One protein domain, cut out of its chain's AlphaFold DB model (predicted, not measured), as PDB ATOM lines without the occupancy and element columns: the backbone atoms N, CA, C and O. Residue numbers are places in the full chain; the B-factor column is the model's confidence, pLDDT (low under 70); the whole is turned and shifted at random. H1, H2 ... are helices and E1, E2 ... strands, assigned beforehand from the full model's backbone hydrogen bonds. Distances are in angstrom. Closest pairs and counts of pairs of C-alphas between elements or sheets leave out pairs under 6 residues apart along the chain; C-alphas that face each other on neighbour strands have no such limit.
ATOM      1  N   HIS A  20     110.091 130.426 156.707       84.69
ATOM      2  CA  HIS A  20     110.969 131.548 157.025       84.69
ATOM      3  C   HIS A  20     111.199 132.447 155.803       84.69
ATOM      4  O   HIS A  20     111.266 131.977 154.661       84.69
ATOM      5  N   GLU A  21     111.330 133.748 156.062       85.62
ATOM      6  CA  GLU A  21     111.587 134.746 155.027       85.62
ATOM      7  C   GLU A  21     112.907 134.472 154.302       85.62
ATOM      8  O   GLU A  21     113.909 134.055 154.895       85.62
ATOM      9  N   LEU A  22     112.906 134.719 152.994       85.94
ATOM     10  CA  LEU A  22     114.111 134.657 152.191       85.94
ATOM     11  C   LEU A  22     115.034 135.815 152.583       85.94
ATOM     12  O   LEU A  22     114.692 136.984 152.442       85.94
ATOM     13  N   THR A  23     116.241 135.497 153.036       86.00
ATOM     14  CA  THR A  23     117.275 136.502 153.294       86.00
ATOM     15  C   THR A  23     118.061 136.807 152.023       86.00
ATOM     16  O   THR A  23     118.120 135.992 151.098       86.00
ATOM     17  N   ALA A  24     118.693 137.982 151.972       80.38
ATOM     18  CA  ALA A  24     119.554 138.353 150.857       80.38
ATOM     19  C   ALA A  24     120.653 137.297 150.643       80.38
ATOM     20  O   ALA A  24     121.404 136.966 151.560       80.38
ATOM     21  N   GLN A  25     120.745 136.782 149.418       88.88
ATOM     22  CA  GLN A  25     121.766 135.821 149.012       88.88
ATOM     23  C   GLN A  25     122.782 136.485 148.082       88.88
ATOM     24  O   GLN A  25     122.514 137.518 147.456       88.88
ATOM     25  N   ARG A  26     123.960 135.867 147.953       92.62
ATOM     26  CA  ARG A  26     124.930 136.279 146.933       92.62
ATOM     27  C   ARG A  26     124.340 136.052 145.534       92.62
ATOM     28  O   ARG A  26     123.651 135.050 145.336       92.62
ATOM     29  N   PRO A  27     124.629 136.932 144.559       95.50
ATOM     30  CA  PRO A  27     124.207 136.705 143.187       95.50
ATOM     31  C   PRO A  27     124.711 135.363 142.656       95.50
ATOM     32  O   PRO A  27     125.865 134.993 142.879       95.50
ATOM     33  N   ALA A  28     123.855 134.661 141.922       94.94
ATOM     34  CA  ALA A  28     124.175 133.371 141.325       94.94
ATOM     35  C   ALA A  28     123.986 133.451 139.813       94.94
ATOM     36  O   ALA A  28     122.950 133.908 139.343       94.94
ATOM     37  N   THR A  29     124.983 133.016 139.043       97.38
ATOM     38  CA  THR A  29     124.877 132.975 137.579       97.38
ATOM     39  C   THR A  29     124.730 131.541 137.111       97.38
ATOM     40  O   THR A  29     125.516 130.678 137.497       97.38
ATOM     41  N   VAL A  30     123.737 131.302 136.260       94.94
ATOM     42  CA  VAL A  30     123.467 129.999 135.654       94.94
ATOM     43  C   VAL A  30     123.465 130.125 134.137       94.94
ATOM     44  O   VAL A  30     122.975 131.109 133.585       94.94
ATOM     45  N   THR A  31     124.017 129.120 133.465       96.31
ATOM     46  CA  THR A  31     123.851 128.957 132.018       96.31
ATOM     47  C   THR A  31     122.660 128.043 131.782       96.31
ATOM     48  O   THR A  31     122.594 126.954 132.358       96.31
ATOM     49  N   VAL A  32     121.719 128.478 130.947       94.00
ATOM     50  CA  VAL A  32     120.512 127.710 130.640       94.00
ATOM     51  C   VAL A  32     120.911 126.435 129.891       94.00
ATOM     52  O   VAL A  32     121.540 126.518 128.831       94.00
ATOM     53  N   PRO A  33     120.583 125.245 130.420       91.19
ATOM     54  CA  PRO A  33     120.996 123.990 129.812       91.19
ATOM     55  C   PRO A  33     120.198 123.696 128.537       91.19
ATOM     56  O   PRO A  33     119.013 124.005 128.438       91.19
ATOM     57  N   GLY A  34     120.831 123.018 127.582       88.69
ATOM     58  CA  GLY A  34     120.186 122.526 126.363       88.69
ATOM     59  C   GLY A  34     121.102 122.619 125.148       88.69
ATOM     60  O   GLY A  34     122.266 122.998 125.261       88.69
ATOM     61  N   ARG A  35     120.578 122.244 123.977       86.56
ATOM     62  CA  ARG A  35     121.286 122.453 122.709       86.56
ATOM     63  C   ARG A  35     121.077 123.901 122.262       86.56
ATOM     64  O   ARG A  35     119.918 124.316 122.250       86.56
ATOM     65  N   PRO A  36     122.143 124.638 121.902       81.00
ATOM     66  CA  PRO A  36     122.010 125.986 121.369       81.00
ATOM     67  C   PRO A  36     121.020 126.011 120.203       81.00
ATOM     68  O   PRO A  36     121.043 125.122 119.347       81.00
ATOM     69  N   GLY A  37     120.129 127.001 120.213       80.50
ATOM     70  CA  GLY A  37     119.221 127.255 119.101       80.50
ATOM     71  C   GLY A  37     119.917 127.990 117.954       80.50
ATOM     72  O   GLY A  37     121.137 128.133 117.923       80.50
ATOM     73  N   THR A  38     119.121 128.498 117.015       84.44
ATOM     74  CA  THR A  38     119.598 129.373 115.931       84.44
ATOM     75  C   THR A  38     119.916 130.793 116.411       84.44
ATOM     76  O   THR A  38     120.689 131.502 115.774       84.44
ATOM     77  N   ARG A  39     119.333 131.205 117.543       87.12
ATOM     78  CA  ARG A  39     119.629 132.461 118.242       87.12
ATOM     79  C   ARG A  39     120.941 132.341 119.028       87.12
ATOM     80  O   ARG A  39     121.168 131.336 119.698       87.12
ATOM     81  N   GLY A  40     121.754 133.399 118.996       87.44
ATOM     82  CA  GLY A  40     122.932 133.532 119.857       87.44
ATOM     83  C   GLY A  40     122.563 133.656 121.345       87.44
ATOM     84  O   GLY A  40     121.485 134.166 121.663       87.44
ATOM     85  N   PRO A  41     123.424 133.187 122.265       92.69
ATOM     86  CA  PRO A  41     123.163 133.265 123.698       92.69
ATOM     87  C   PRO A  41     123.169 134.721 124.172       92.69
ATOM     88  O   PRO A  41     124.079 135.473 123.825       92.69
ATOM     89  N   VAL A  42     122.202 135.090 125.012       95.69
ATOM     90  CA  VAL A  42     122.121 136.435 125.605       95.69
ATOM     91  C   VAL A  42     122.393 136.401 127.104       95.69
ATOM     92  O   VAL A  42     122.252 135.365 127.767       95.69
ATOM     93  N   ARG A  43     122.756 137.553 127.668       97.50
ATOM     94  CA  ARG A  43     122.886 137.734 129.115       97.50
ATOM     95  C   ARG A  43     121.703 138.529 129.651       97.50
ATOM     96  O   ARG A  43     121.357 139.568 129.104       97.50
ATOM     97  N   ARG A  44     121.091 138.055 130.735       97.44
ATOM     98  CA  ARG A  44     120.002 138.756 131.431       97.44
ATOM     99  C   ARG A  44     120.188 138.685 132.936       97.44
ATOM    100  O   ARG A  44     120.781 137.743 133.468       97.44
ATOM    101  N   GLU A  45     119.643 139.669 133.628       97.44
ATOM    102  CA  GLU A  45     119.532 139.645 135.079       97.44
ATOM    103  C   GLU A  45     118.115 139.243 135.482       97.44
ATOM    104  O   GLU A  45     117.131 139.634 134.851       97.44
ATOM    105  N   LEU A  46     118.024 138.442 136.540       97.12
ATOM    106  CA  LEU A  46     116.771 138.033 137.151       97.12
ATOM    107  C   LEU A  46     116.754 138.557 138.581       97.12
ATOM    108  O   LEU A  46     117.560 138.138 139.406       97.12
ATOM    109  N   TYR A  47     115.843 139.471 138.874       97.06
ATOM    110  CA  TYR A  47     115.657 140.048 140.198       97.06
ATOM    111  C   TYR A  47     114.565 139.301 140.954       97.06
ATOM    112  O   TYR A  47     113.510 139.022 140.392       97.06
ATOM    113  N   LEU A  48     114.803 139.016 142.231       96.06
ATOM    114  CA  LEU A  48     113.856 138.370 143.136       96.06
ATOM    115  C   LEU A  48     113.675 139.231 144.389       96.06
ATOM    116  O   LEU A  48     114.664 139.586 145.039       96.06
ATOM    117  N   ALA A  49     112.423 139.565 144.712       94.62
ATOM    118  CA  ALA A  49     112.067 140.264 145.940       94.62
ATOM    119  C   ALA A  49     112.261 139.340 147.146       94.62
ATOM    120  O   ALA A  49     111.839 138.185 147.121       94.62
ATOM    121  N   THR A  50     112.869 139.859 148.208       92.69
ATOM    122  CA  THR A  50     113.109 139.095 149.438       92.69
ATOM    123  C   THR A  50     112.277 139.574 150.620       92.69
ATOM    124  O   THR A  50     111.980 138.787 151.511       92.69
ATOM    125  N   ALA A  51     111.891 140.855 150.664       89.81
ATOM    126  CA  ALA A  51     111.160 141.386 151.810       89.81
ATOM    127  C   ALA A  51     109.757 140.775 151.884       89.81
ATOM    128  O   ALA A  51     108.989 140.910 150.930       89.81
ATOM    129  N   ARG A  52     109.422 140.171 153.034       85.44
ATOM    130  CA  ARG A  52     108.110 139.559 153.313       85.44
ATOM    131  C   ARG A  52     107.731 138.411 152.374       85.44
ATOM    132  O   ARG A  52     106.559 138.095 152.205       85.44
ATOM    133  N   VAL A  53     108.724 137.779 151.752       88.44
ATOM    134  CA  VAL A  53     108.522 136.625 150.873       88.44
ATOM    135  C   VAL A  53     109.171 135.412 151.529       88.44
ATOM    136  O   VAL A  53     110.373 135.406 151.797       88.44
ATOM    137  N   SER A  54     108.381 134.369 151.796       89.75
ATOM    138  CA  SER A  54     108.914 133.087 152.270       89.75
ATOM    139  C   SER A  54     109.791 132.440 151.197       89.75
ATOM    140  O   SER A  54     109.609 132.686 150.004       89.75
ATOM    141  N   VAL A  55     110.722 131.563 151.584       89.44
ATOM    142  CA  VAL A  55     111.545 130.836 150.595       89.44
ATOM    143  C   VAL A  55     110.656 130.054 149.620       89.44
ATOM    144  O   VAL A  55     110.903 130.070 148.415       89.44
ATOM    145  N   THR A  56     109.590 129.416 150.115       88.56
ATOM    146  CA  THR A  56     108.619 128.720 149.261       88.56
ATOM    147  C   THR A  56     107.945 129.682 148.274       88.56
ATOM    148  O   THR A  56     107.921 129.393 147.079       88.56
ATOM    149  N   GLY A  57     107.465 130.845 148.731       90.06
ATOM    150  CA  GLY A  57     106.845 131.851 147.859       90.06
ATOM    151  C   GLY A  57     107.807 132.368 146.789       90.06
ATOM    152  O   GLY A  57     107.480 132.399 145.604       90.06
ATOM    153  N   ALA A  58     109.044 132.668 147.180       91.25
ATOM    154  CA  ALA A  58     110.105 133.083 146.271       91.25
ATOM    155  C   ALA A  58     110.374 132.048 145.167       91.25
ATOM    156  O   ALA A  58     110.496 132.411 143.995       91.25
ATOM    157  N   LEU A  59     110.435 130.758 145.516       90.62
ATOM    158  CA  LEU A  59     110.622 129.682 144.542       90.62
ATOM    159  C   LEU A  59     109.435 129.552 143.584       90.62
ATOM    160  O   LEU A  59     109.650 129.324 142.394       90.62
ATOM    161  N   VAL A  60     108.204 129.735 144.070       90.75
ATOM    162  CA  VAL A  60     107.000 129.739 143.224       90.75
ATOM    163  C   VAL A  60     107.047 130.898 142.228       90.75
ATOM    164  O   VAL A  60     106.914 130.670 141.025       90.75
ATOM    165  N   HIS A  61     107.307 132.126 142.689       93.69
ATOM    166  CA  HIS A  61     107.401 133.295 141.810       93.69
ATOM    167  C   HIS A  61     108.519 133.151 140.772       93.69
ATOM    168  O   HIS A  61     108.307 133.454 139.598       93.69
ATOM    169  N   LEU A  62     109.686 132.652 141.191       94.00
ATOM    170  CA  LEU A  62     110.813 132.397 140.301       94.00
ATOM    171  C   LEU A  62     110.470 131.345 139.244       94.00
ATOM    172  O   LEU A  62     110.756 131.542 138.066       94.00
ATOM    173  N   ASN A  63     109.851 130.236 139.650       92.31
ATOM    174  CA  ASN A  63     109.477 129.167 138.733       92.31
ATOM    175  C   ASN A  63     108.443 129.638 137.704       92.31
ATOM    176  O   ASN A  63     108.603 129.349 136.522       92.31
ATOM    177  N   HIS A  64     107.423 130.393 138.129       94.06
ATOM    178  CA  HIS A  64     106.430 130.959 137.211       94.06
ATOM    179  C   HIS A  64     107.077 131.905 136.198       94.06
ATOM    180  O   HIS A  64     106.896 131.707 135.000       94.06
ATOM    181  N   LEU A  65     107.900 132.855 136.661       96.69
ATOM    182  CA  LEU A  65     108.601 133.790 135.777       96.69
ATOM    183  C   LEU A  65     109.482 133.054 134.754       96.69
ATOM    184  O   LEU A  65     109.479 133.390 133.575       96.69
ATOM    185  N   LEU A  66     110.247 132.049 135.194       95.19
ATOM    186  CA  LEU A  66     111.122 131.282 134.305       95.19
ATOM    187  C   LEU A  66     110.335 130.447 133.294       95.19
ATOM    188  O   LEU A  66     110.733 130.376 132.134       95.19
ATOM    189  N   ALA A  67     109.246 129.808 133.721       94.00
ATOM    190  CA  ALA A  67     108.406 129.013 132.834       94.00
ATOM    191  C   ALA A  67     107.790 129.889 131.737       94.00
ATOM    192  O   ALA A  67     107.899 129.555 130.560       94.00
ATOM    193  N   GLU A  68     107.217 131.029 132.113       97.00
ATOM    194  CA  GLU A  68     106.615 131.984 131.181       97.00
ATOM    195  C   GLU A  68     107.663 132.564 130.224       97.00
ATOM    196  O   GLU A  68     107.499 132.500 129.010       97.00
ATOM    197  N   ALA A  69     108.820 132.988 130.736       96.75
ATOM    198  CA  ALA A  69     109.908 133.505 129.908       96.75
ATOM    199  C   ALA A  69     110.466 132.478 128.905       96.75
ATOM    200  O   ALA A  69     110.963 132.863 127.845       96.75
ATOM    201  N   VAL A  70     110.414 131.181 129.223       94.38
ATOM    202  CA  VAL A  70     110.765 130.112 128.277       94.38
ATOM    203  C   VAL A  70     109.672 129.933 127.225       94.38
ATOM    204  O   VAL A  70     109.995 129.814 126.044       94.38
ATOM    205  N   LEU A  71     108.397 129.932 127.627       93.94
ATOM    206  CA  LEU A  71     107.263 129.805 126.706       93.94
ATOM    207  C   LEU A  71     107.191 130.978 125.717       93.94
ATOM    208  O   LEU A  71     106.941 130.756 124.534       93.94
ATOM    209  N   ASP A  72     107.524 132.183 126.172       95.50
ATOM    210  CA  ASP A  72     107.567 133.403 125.357       95.50
ATOM    211  C   ASP A  72     108.861 133.547 124.533       95.50
ATOM    212  O   ASP A  72     109.047 134.523 123.804       95.50
ATOM    213  N   GLY A  73     109.806 132.607 124.652       93.56
ATOM    214  CA  GLY A  73     111.081 132.645 123.926       93.56
ATOM    215  C   GLY A  73     112.054 133.740 124.391       93.56
ATOM    216  O   GLY A  73     113.040 134.044 123.707       93.56
ATOM    217  N   LEU A  74     111.826 134.339 125.564       95.38
ATOM    218  CA  LEU A  74     112.744 135.309 126.164       95.38
ATOM    219  C   LEU A  74     114.026 134.639 126.666       95.38
ATOM    220  O   LEU A  74     115.098 135.246 126.570       95.38
ATOM    221  N   ILE A  75     113.913 133.399 127.150       95.38
ATOM    222  CA  ILE A  75     115.013 132.567 127.645       95.38
ATOM    223  C   ILE A  75     115.146 131.318 126.770       95.38
ATOM    224  O   ILE A  75     114.178 130.591 126.560       95.38
ATOM    225  N   GLY A  76     116.363 131.038 126.310       94.88
ATOM    226  CA  GLY A  76     116.699 129.838 125.547       94.88
ATOM    227  C   GLY A  76     117.989 129.159 126.021       94.88
ATOM    228  O   GLY A  76     118.738 129.719 126.826       94.88
ATOM    229  N   PRO A  77     118.276 127.937 125.536       94.94
ATOM    230  CA  PRO A  77     119.522 127.240 125.837       94.94
ATOM    231  C   PRO A  77     120.766 128.067 125.500       94.94
ATOM    232  O   PRO A  77     120.865 128.633 124.413       94.94
ATOM    233  N   GLY A  78     121.739 128.080 126.410       95.25
ATOM    234  CA  GLY A  78     122.980 128.847 126.280       95.25
ATOM    235  C   GLY A  78     122.925 130.254 126.880       95.25
ATOM    236  O   GLY A  78     123.986 130.814 127.157       95.25
ATOM    237  N   ASP A  79     121.734 130.794 127.152       96.62
ATOM    238  CA  ASP A  79     121.593 132.094 127.811       96.62
ATOM    239  C   ASP A  79     122.235 132.083 129.206       96.62
ATOM    240  O   ASP A  79     122.243 131.066 129.908       96.62
ATOM    241  N   ARG A  80     122.761 133.234 129.628       97.81
ATOM    242  CA  ARG A  80     123.342 133.425 130.964       97.81
ATOM    243  C   ARG A  80     122.406 134.278 131.804       97.81
ATOM    244  O   ARG A  80     122.195 135.451 131.506       97.81
ATOM    245  N   LEU A  81     121.881 133.691 132.874       97.94
ATOM    246  CA  LEU A  81     120.982 134.359 133.810       97.94
ATOM    247  C   LEU A  81     121.723 134.628 135.116       97.94
ATOM    248  O   LEU A  81     122.211 133.692 135.751       97.94
ATOM    249  N   THR A  82     121.797 135.890 135.533       97.94
ATOM    250  CA  THR A  82     122.312 136.267 136.855       97.94
ATOM    251  C   THR A  82     121.147 136.566 137.792       97.94
ATOM    252  O   THR A  82     120.495 137.599 137.667       97.94
ATOM    253  N   LEU A  83     120.903 135.669 138.745       96.44
ATOM    254  CA  LEU A  83     119.933 135.841 139.820       96.44
ATOM    255  C   LEU A  83     120.464 136.844 140.852       96.44
ATOM    256  O   LEU A  83     121.566 136.676 141.382       96.44
ATOM    257  N   ARG A  84     119.665 137.864 141.153       95.94
ATOM    258  CA  ARG A  84     119.922 138.919 142.133       95.94
ATOM    259  C   ARG A  84     118.775 138.987 143.128       95.94
ATOM    260  O   ARG A  84     117.607 138.933 142.758       95.94
ATOM    261  N   PHE A  85     119.130 139.158 144.389       95.12
ATOM    262  CA  PHE A  85     118.194 139.230 145.500       95.12
ATOM    263  C   PHE A  85     118.129 140.676 145.970       95.12
ATOM    264  O   PHE A  85     119.162 141.262 146.293       95.12
ATOM    265  N   VAL A  86     116.935 141.257 145.971       93.81
ATOM    266  CA  VAL A  86     116.709 142.646 146.381       93.81
ATOM    267  C   VAL A  86     115.516 142.711 147.330       93.81
ATOM    268  O   VAL A  86     114.578 141.936 147.162       93.81
ATOM    269  N   PRO A  87     115.481 143.637 148.302       92.12
ATOM    270  CA  PRO A  87     114.329 143.753 149.192       92.12
ATOM    271  C   PRO A  87     113.022 143.996 148.428       92.12
ATOM    272  O   PRO A  87     112.015 143.358 148.720       92.12
ATOM    273  N   ARG A  88     113.050 144.889 147.430       91.38
ATOM    274  CA  ARG A  88     111.917 145.236 146.561       91.38
ATOM    275  C   ARG A  88     112.406 145.555 145.150       91.38
ATOM    276  O   ARG A  88     113.508 146.075 144.985       91.38
ATOM    277  N   LEU A  89     111.574 145.294 144.143       92.50
ATOM    278  CA  LEU A  89     111.843 145.630 142.739       92.50
ATOM    279  C   LEU A  89     111.454 147.090 142.444       92.50
ATOM    280  O   LEU A  89     110.600 147.375 141.611       92.50
ATOM    281  N   SER A  90     112.067 148.026 143.163       86.94
ATOM    282  CA  SER A  90     111.846 149.470 143.018       86.94
ATOM    283  C   SER A  90     113.165 150.180 142.744       86.94
ATOM    284  O   SER A  90     114.170 149.847 143.368       86.94
ATOM    285  N   GLY A  91     113.164 151.170 141.848       84.69
ATOM    286  CA  GLY A  91     114.381 151.918 141.508       84.69
ATOM    287  C   GLY A  91     115.431 151.084 140.767       84.69
ATOM    288  O   GLY A  91     116.617 151.398 140.821       84.69
ATOM    289  N   LEU A  92     115.014 150.008 140.091       85.25
ATOM    290  CA  LEU A  92     115.906 149.248 139.221       85.25
ATOM    291  C   LEU A  92     116.322 150.143 138.047       85.25
ATOM    292  O   LEU A  92     115.472 150.633 137.311       85.25
ATOM    293  N   GLY A  93     117.628 150.327 137.848       83.94
ATOM    294  CA  GLY A  93     118.163 151.029 136.672       83.94
ATOM    295  C   GLY A  93     118.062 150.220 135.371       83.94
ATOM    296  O   GLY A  93     118.425 150.715 134.309       83.94
ATOM    297  N   ALA A  94     117.593 148.971 135.446       88.12
ATOM    298  CA  ALA A  94     117.487 148.056 134.318       88.12
ATOM    299  C   ALA A  94     116.063 148.015 133.751       88.12
ATOM    300  O   ALA A  94     115.077 148.008 134.493       88.12
ATOM    301  N   ARG A  95     115.952 147.911 132.423       94.31
ATOM    302  CA  ARG A  95     114.667 147.710 131.746       94.31
ATOM    303  C   ARG A  95     114.206 146.265 131.918       94.31
ATOM    304  O   ARG A  95     114.941 145.330 131.601       94.31
ATOM    305  N   LEU A  96     112.973 146.086 132.382       95.69
ATOM    306  CA  LEU A  96     112.353 144.771 132.531       95.69
ATOM    307  C   LEU A  96     111.693 144.336 131.219       95.69
ATOM    308  O   LEU A  96     110.954 145.099 130.601       95.69
ATOM    309  N   ALA A  97     111.982 143.105 130.801       96.94
ATOM    310  CA  ALA A  97     111.308 142.414 129.707       96.94
ATOM    311  C   ALA A  97     110.098 141.605 130.200       96.94
ATOM    312  O   ALA A  97     109.175 141.375 129.429       96.94
ATOM    313  N   MET A  98     110.106 141.179 131.467       97.56
ATOM    314  CA  MET A  98     109.005 140.451 132.100       97.56
ATOM    315  C   MET A  98     108.997 140.725 133.605       97.56
ATOM    316  O   MET A  98     110.058 140.883 134.217       97.56
ATOM    317  N   LEU A  99     107.806 140.780 134.202       96.56
ATOM    318  CA  LEU A  99     107.607 141.053 135.622       96.56
ATOM    319  C   LEU A  99     106.528 140.128 136.188       96.56
ATOM    320  O   LEU A  99     105.409 140.092 135.687       96.56
ATOM    321  N   ARG A 100     106.850 139.427 137.274       96.06
ATOM    322  CA  ARG A 100     105.887 138.673 138.072       96.06
ATOM    323  C   ARG A 100     105.359 139.575 139.180       96.06
ATOM    324  O   ARG A 100     106.124 139.993 140.051       96.06
ATOM    325  N   VAL A 101     104.056 139.831 139.149       93.75
ATOM    326  CA  VAL A 101     103.325 140.615 140.153       93.75
ATOM    327  C   VAL A 101     102.315 139.721 140.860       93.75
ATOM    328  O   VAL A 101     101.633 138.940 140.201       93.75
ATOM    329  N   ASP A 102     102.214 139.827 142.178       91.56
ATOM    330  CA  ASP A 102     101.210 139.127 142.984       91.56
ATOM    331  C   ASP A 102     100.578 140.078 144.010       91.56
ATOM    332  O   ASP A 102     101.038 141.209 144.163       91.56
ATOM    333  N   THR A 103      99.528 139.649 144.704       88.25
ATOM    334  CA  THR A 103      98.957 140.410 145.833       88.25
ATOM    335  C   THR A 103      99.882 140.354 147.052       88.25
ATOM    336  O   THR A 103     100.394 139.280 147.377       88.25
ATOM    337  N   ASP A 104     100.076 141.472 147.761       82.94
ATOM    338  CA  ASP A 104     100.796 141.477 149.044       82.94
ATOM    339  C   ASP A 104      99.938 140.764 150.103       82.94
ATOM    340  O   ASP A 104      98.846 141.206 150.457       82.94
ATOM    341  N   VAL A 105     100.432 139.653 150.651       78.75
ATOM    342  CA  VAL A 105      99.712 138.861 151.667       78.75
ATOM    343  C   VAL A 105      99.439 139.671 152.942       78.75
ATOM    344  O   VAL A 105      98.483 139.396 153.665       78.75
ATOM    345  N   HIS A 106     100.250 140.691 153.223       79.12
ATOM    346  CA  HIS A 106     100.058 141.591 154.357       79.12
ATOM    347  C   HIS A 106      99.163 142.788 154.030       79.12
ATOM    348  O   HIS A 106      98.711 143.470 154.953       79.12
ATOM    349  N   ARG A 107      98.933 143.068 152.744       84.81
ATOM    350  CA  ARG A 107      98.062 144.139 152.247       84.81
ATOM    351  C   ARG A 107      97.343 143.660 150.985       84.81
ATOM    352  O   ARG A 107      97.780 143.985 149.887       84.81
ATOM    353  N   PRO A 108      96.251 142.893 151.133       83.81
ATOM    354  CA  PRO A 108      95.618 142.197 150.009       83.81
ATOM    355  C   PRO A 108      95.144 143.105 148.865       83.81
ATOM    356  O   PRO A 108      95.030 142.647 147.733       83.81
ATOM    357  N   ASP A 109      94.907 144.387 149.153       90.19
ATOM    358  CA  ASP A 109      94.511 145.399 148.168       90.19
ATOM    359  C   ASP A 109      95.707 146.024 147.415       90.19
ATOM    360  O   ASP A 109      95.524 146.835 146.507       90.19
ATOM    361  N   GLU A 110      96.944 145.668 147.780       88.56
ATOM    362  CA  GLU A 110      98.176 146.140 147.149       88.56
ATOM    363  C   GLU A 110      98.811 145.047 146.274       88.56
ATOM    364  O   GLU A 110      98.868 143.865 146.622       88.56
ATOM    365  N   LEU A 111      99.348 145.466 145.127       90.69
ATOM    366  CA  LEU A 111     100.153 144.618 144.255       90.69
ATOM    367  C   LEU A 111     101.639 144.752 144.597       90.69
ATOM    368  O   LEU A 111     102.154 145.854 144.798       90.69
ATOM    369  N   GLN A 112     102.353 143.632 144.564       90.88
ATOM    370  CA  GLN A 112     103.788 143.552 144.781       90.88
ATOM    371  C   GLN A 112     104.488 142.913 143.579       90.88
ATOM    372  O   GLN A 112     104.130 141.833 143.116       90.88
ATOM    373  N   ALA A 113     105.552 143.560 143.099       94.00
ATOM    374  CA  ALA A 113     106.485 142.947 142.160       94.00
ATOM    375  C   ALA A 113     107.369 141.925 142.896       94.00
ATOM    376  O   ALA A 113     108.186 142.294 143.745       94.00
ATOM    377  N   CYS A 114     107.213 140.647 142.558       94.94
ATOM    378  CA  CYS A 114     107.886 139.535 143.227       94.94
ATOM    379  C   CYS A 114     109.171 139.107 142.518       94.94
ATOM    380  O   CYS A 114     110.152 138.760 143.173       94.94
ATOM    381  N   ALA A 115     109.187 139.125 141.184       96.81
ATOM    382  CA  ALA A 115     110.369 138.788 140.398       96.81
ATOM    383  C   ALA A 115     110.359 139.506 139.044       96.81
ATOM    384  O   ALA A 115     109.296 139.846 138.533       96.81
ATOM    385  N   GLY A 116     111.525 139.733 138.446       97.38
ATOM    386  CA  GLY A 116     111.638 140.450 137.179       97.38
ATOM    387  C   GLY A 116     112.821 139.977 136.351       97.38
ATOM    388  O   GLY A 116     113.893 139.718 136.891       97.38
ATOM    389  N   LEU A 117     112.625 139.877 135.040       98.12
ATOM    390  CA  LEU A 117     113.655 139.528 134.066       98.12
ATOM    391  C   LEU A 117     113.983 140.763 133.232       98.12
ATOM    392  O   LEU A 117     113.079 141.397 132.684       98.12
ATOM    393  N   THR A 118     115.261 141.100 133.100       98.12
ATOM    394  CA  THR A 118     115.677 142.250 132.290       98.12
ATOM    395  C   THR A 118     115.616 141.958 130.792       98.12
ATOM    396  O   THR A 118     115.557 140.805 130.346       98.12
ATOM    397  N   THR A 119     115.688 143.017 129.986       96.50
ATOM    398  CA  THR A 119     116.215 142.912 128.620       96.50
ATOM    399  C   THR A 119     117.668 142.421 128.643       96.50
ATOM    400  O   THR A 119     118.264 142.261 129.711       96.50
ATOM    401  N   GLU A 120     118.234 142.147 127.470       94.75
ATOM    402  CA  GLU A 120     119.656 141.812 127.358       94.75
ATOM    403  C   GLU A 120     120.550 142.919 127.954       94.75
ATOM    404  O   GLU A 120     120.206 144.103 127.843       94.75
ATOM    405  N   VAL A 121     121.641 142.514 128.623       89.00
ATOM    406  CA  VAL A 121     122.633 143.378 129.297       89.00
ATOM    407  C   VAL A 121     124.061 143.118 128.840       89.00
ATOM    408  O   VAL A 121     124.411 141.937 128.607       89.00
TER     409      VAL A 121
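What this domain is: This is residues 20 to 121 of the 121 residues of an uncharacterized protein of Streptomyces sp. SID7760 (UniProt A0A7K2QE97). A strongly twisted five-stranded sheet has one helix, H1, packed over one face: two layers, helix on sheet. The 102 printed residues run E1, E2, H1, E3, E4, E5; the mixed sheet's order is E1, E3, E2, E5, E4. The class is mixed, helices and strands; the whole is compact, radius of gyration of the C-alphas 13.8 A, spanning 45 by 26 by 26 A.

Where its parts are: E1 is residues 28 to 31, from C-alpha 28 at (124.175, 133.371, 141.325); E3 is residues 80 to 86; E2 is residues 43 to 49; E4 is residues 96 to 104; H1 is residues 55 to 71, 24.3 A from first to last C-alpha; E5 is residues 107 to 118, 26.7 A from first to last C-alpha, and ends with C-alpha 118 at (115.677, 142.250, 132.290).

How they stand to each other: E3 and E2 are parallel (N 84 to O 46, 2.7 A). Antiparallel are E1 and E3 (N 83 to O 28, 2.8 A), E2 and E5 (N 47 to O 116, 2.8 A) and the hairpin E4 and E5 (N 100 to O 115, 2.8 A). E5 bends by 71 degrees at residue 110. H1 is on the sheet, height 8.7 A, over E5 and E4, only just not E2, on which 2 C-alphas fall; C-alphas 65 and 100 are H1 and E4's closest, 6.0 A. It runs slantwise, 35 degrees to E4 on the local plane. Every O i to N i+4 pair in H1 is within hydrogen-bond range. E2, H1, E3 form a strand-helix-strand unit, parallel strands joined through a helix, its crossover right-handed.

The domain as a whole: The farthest C-alphas, Thr 38 and His 106, are 44.8 A apart. The printed part has no cut; E1 to E2 is a long link; no printed residue is under 70 in pLDDT.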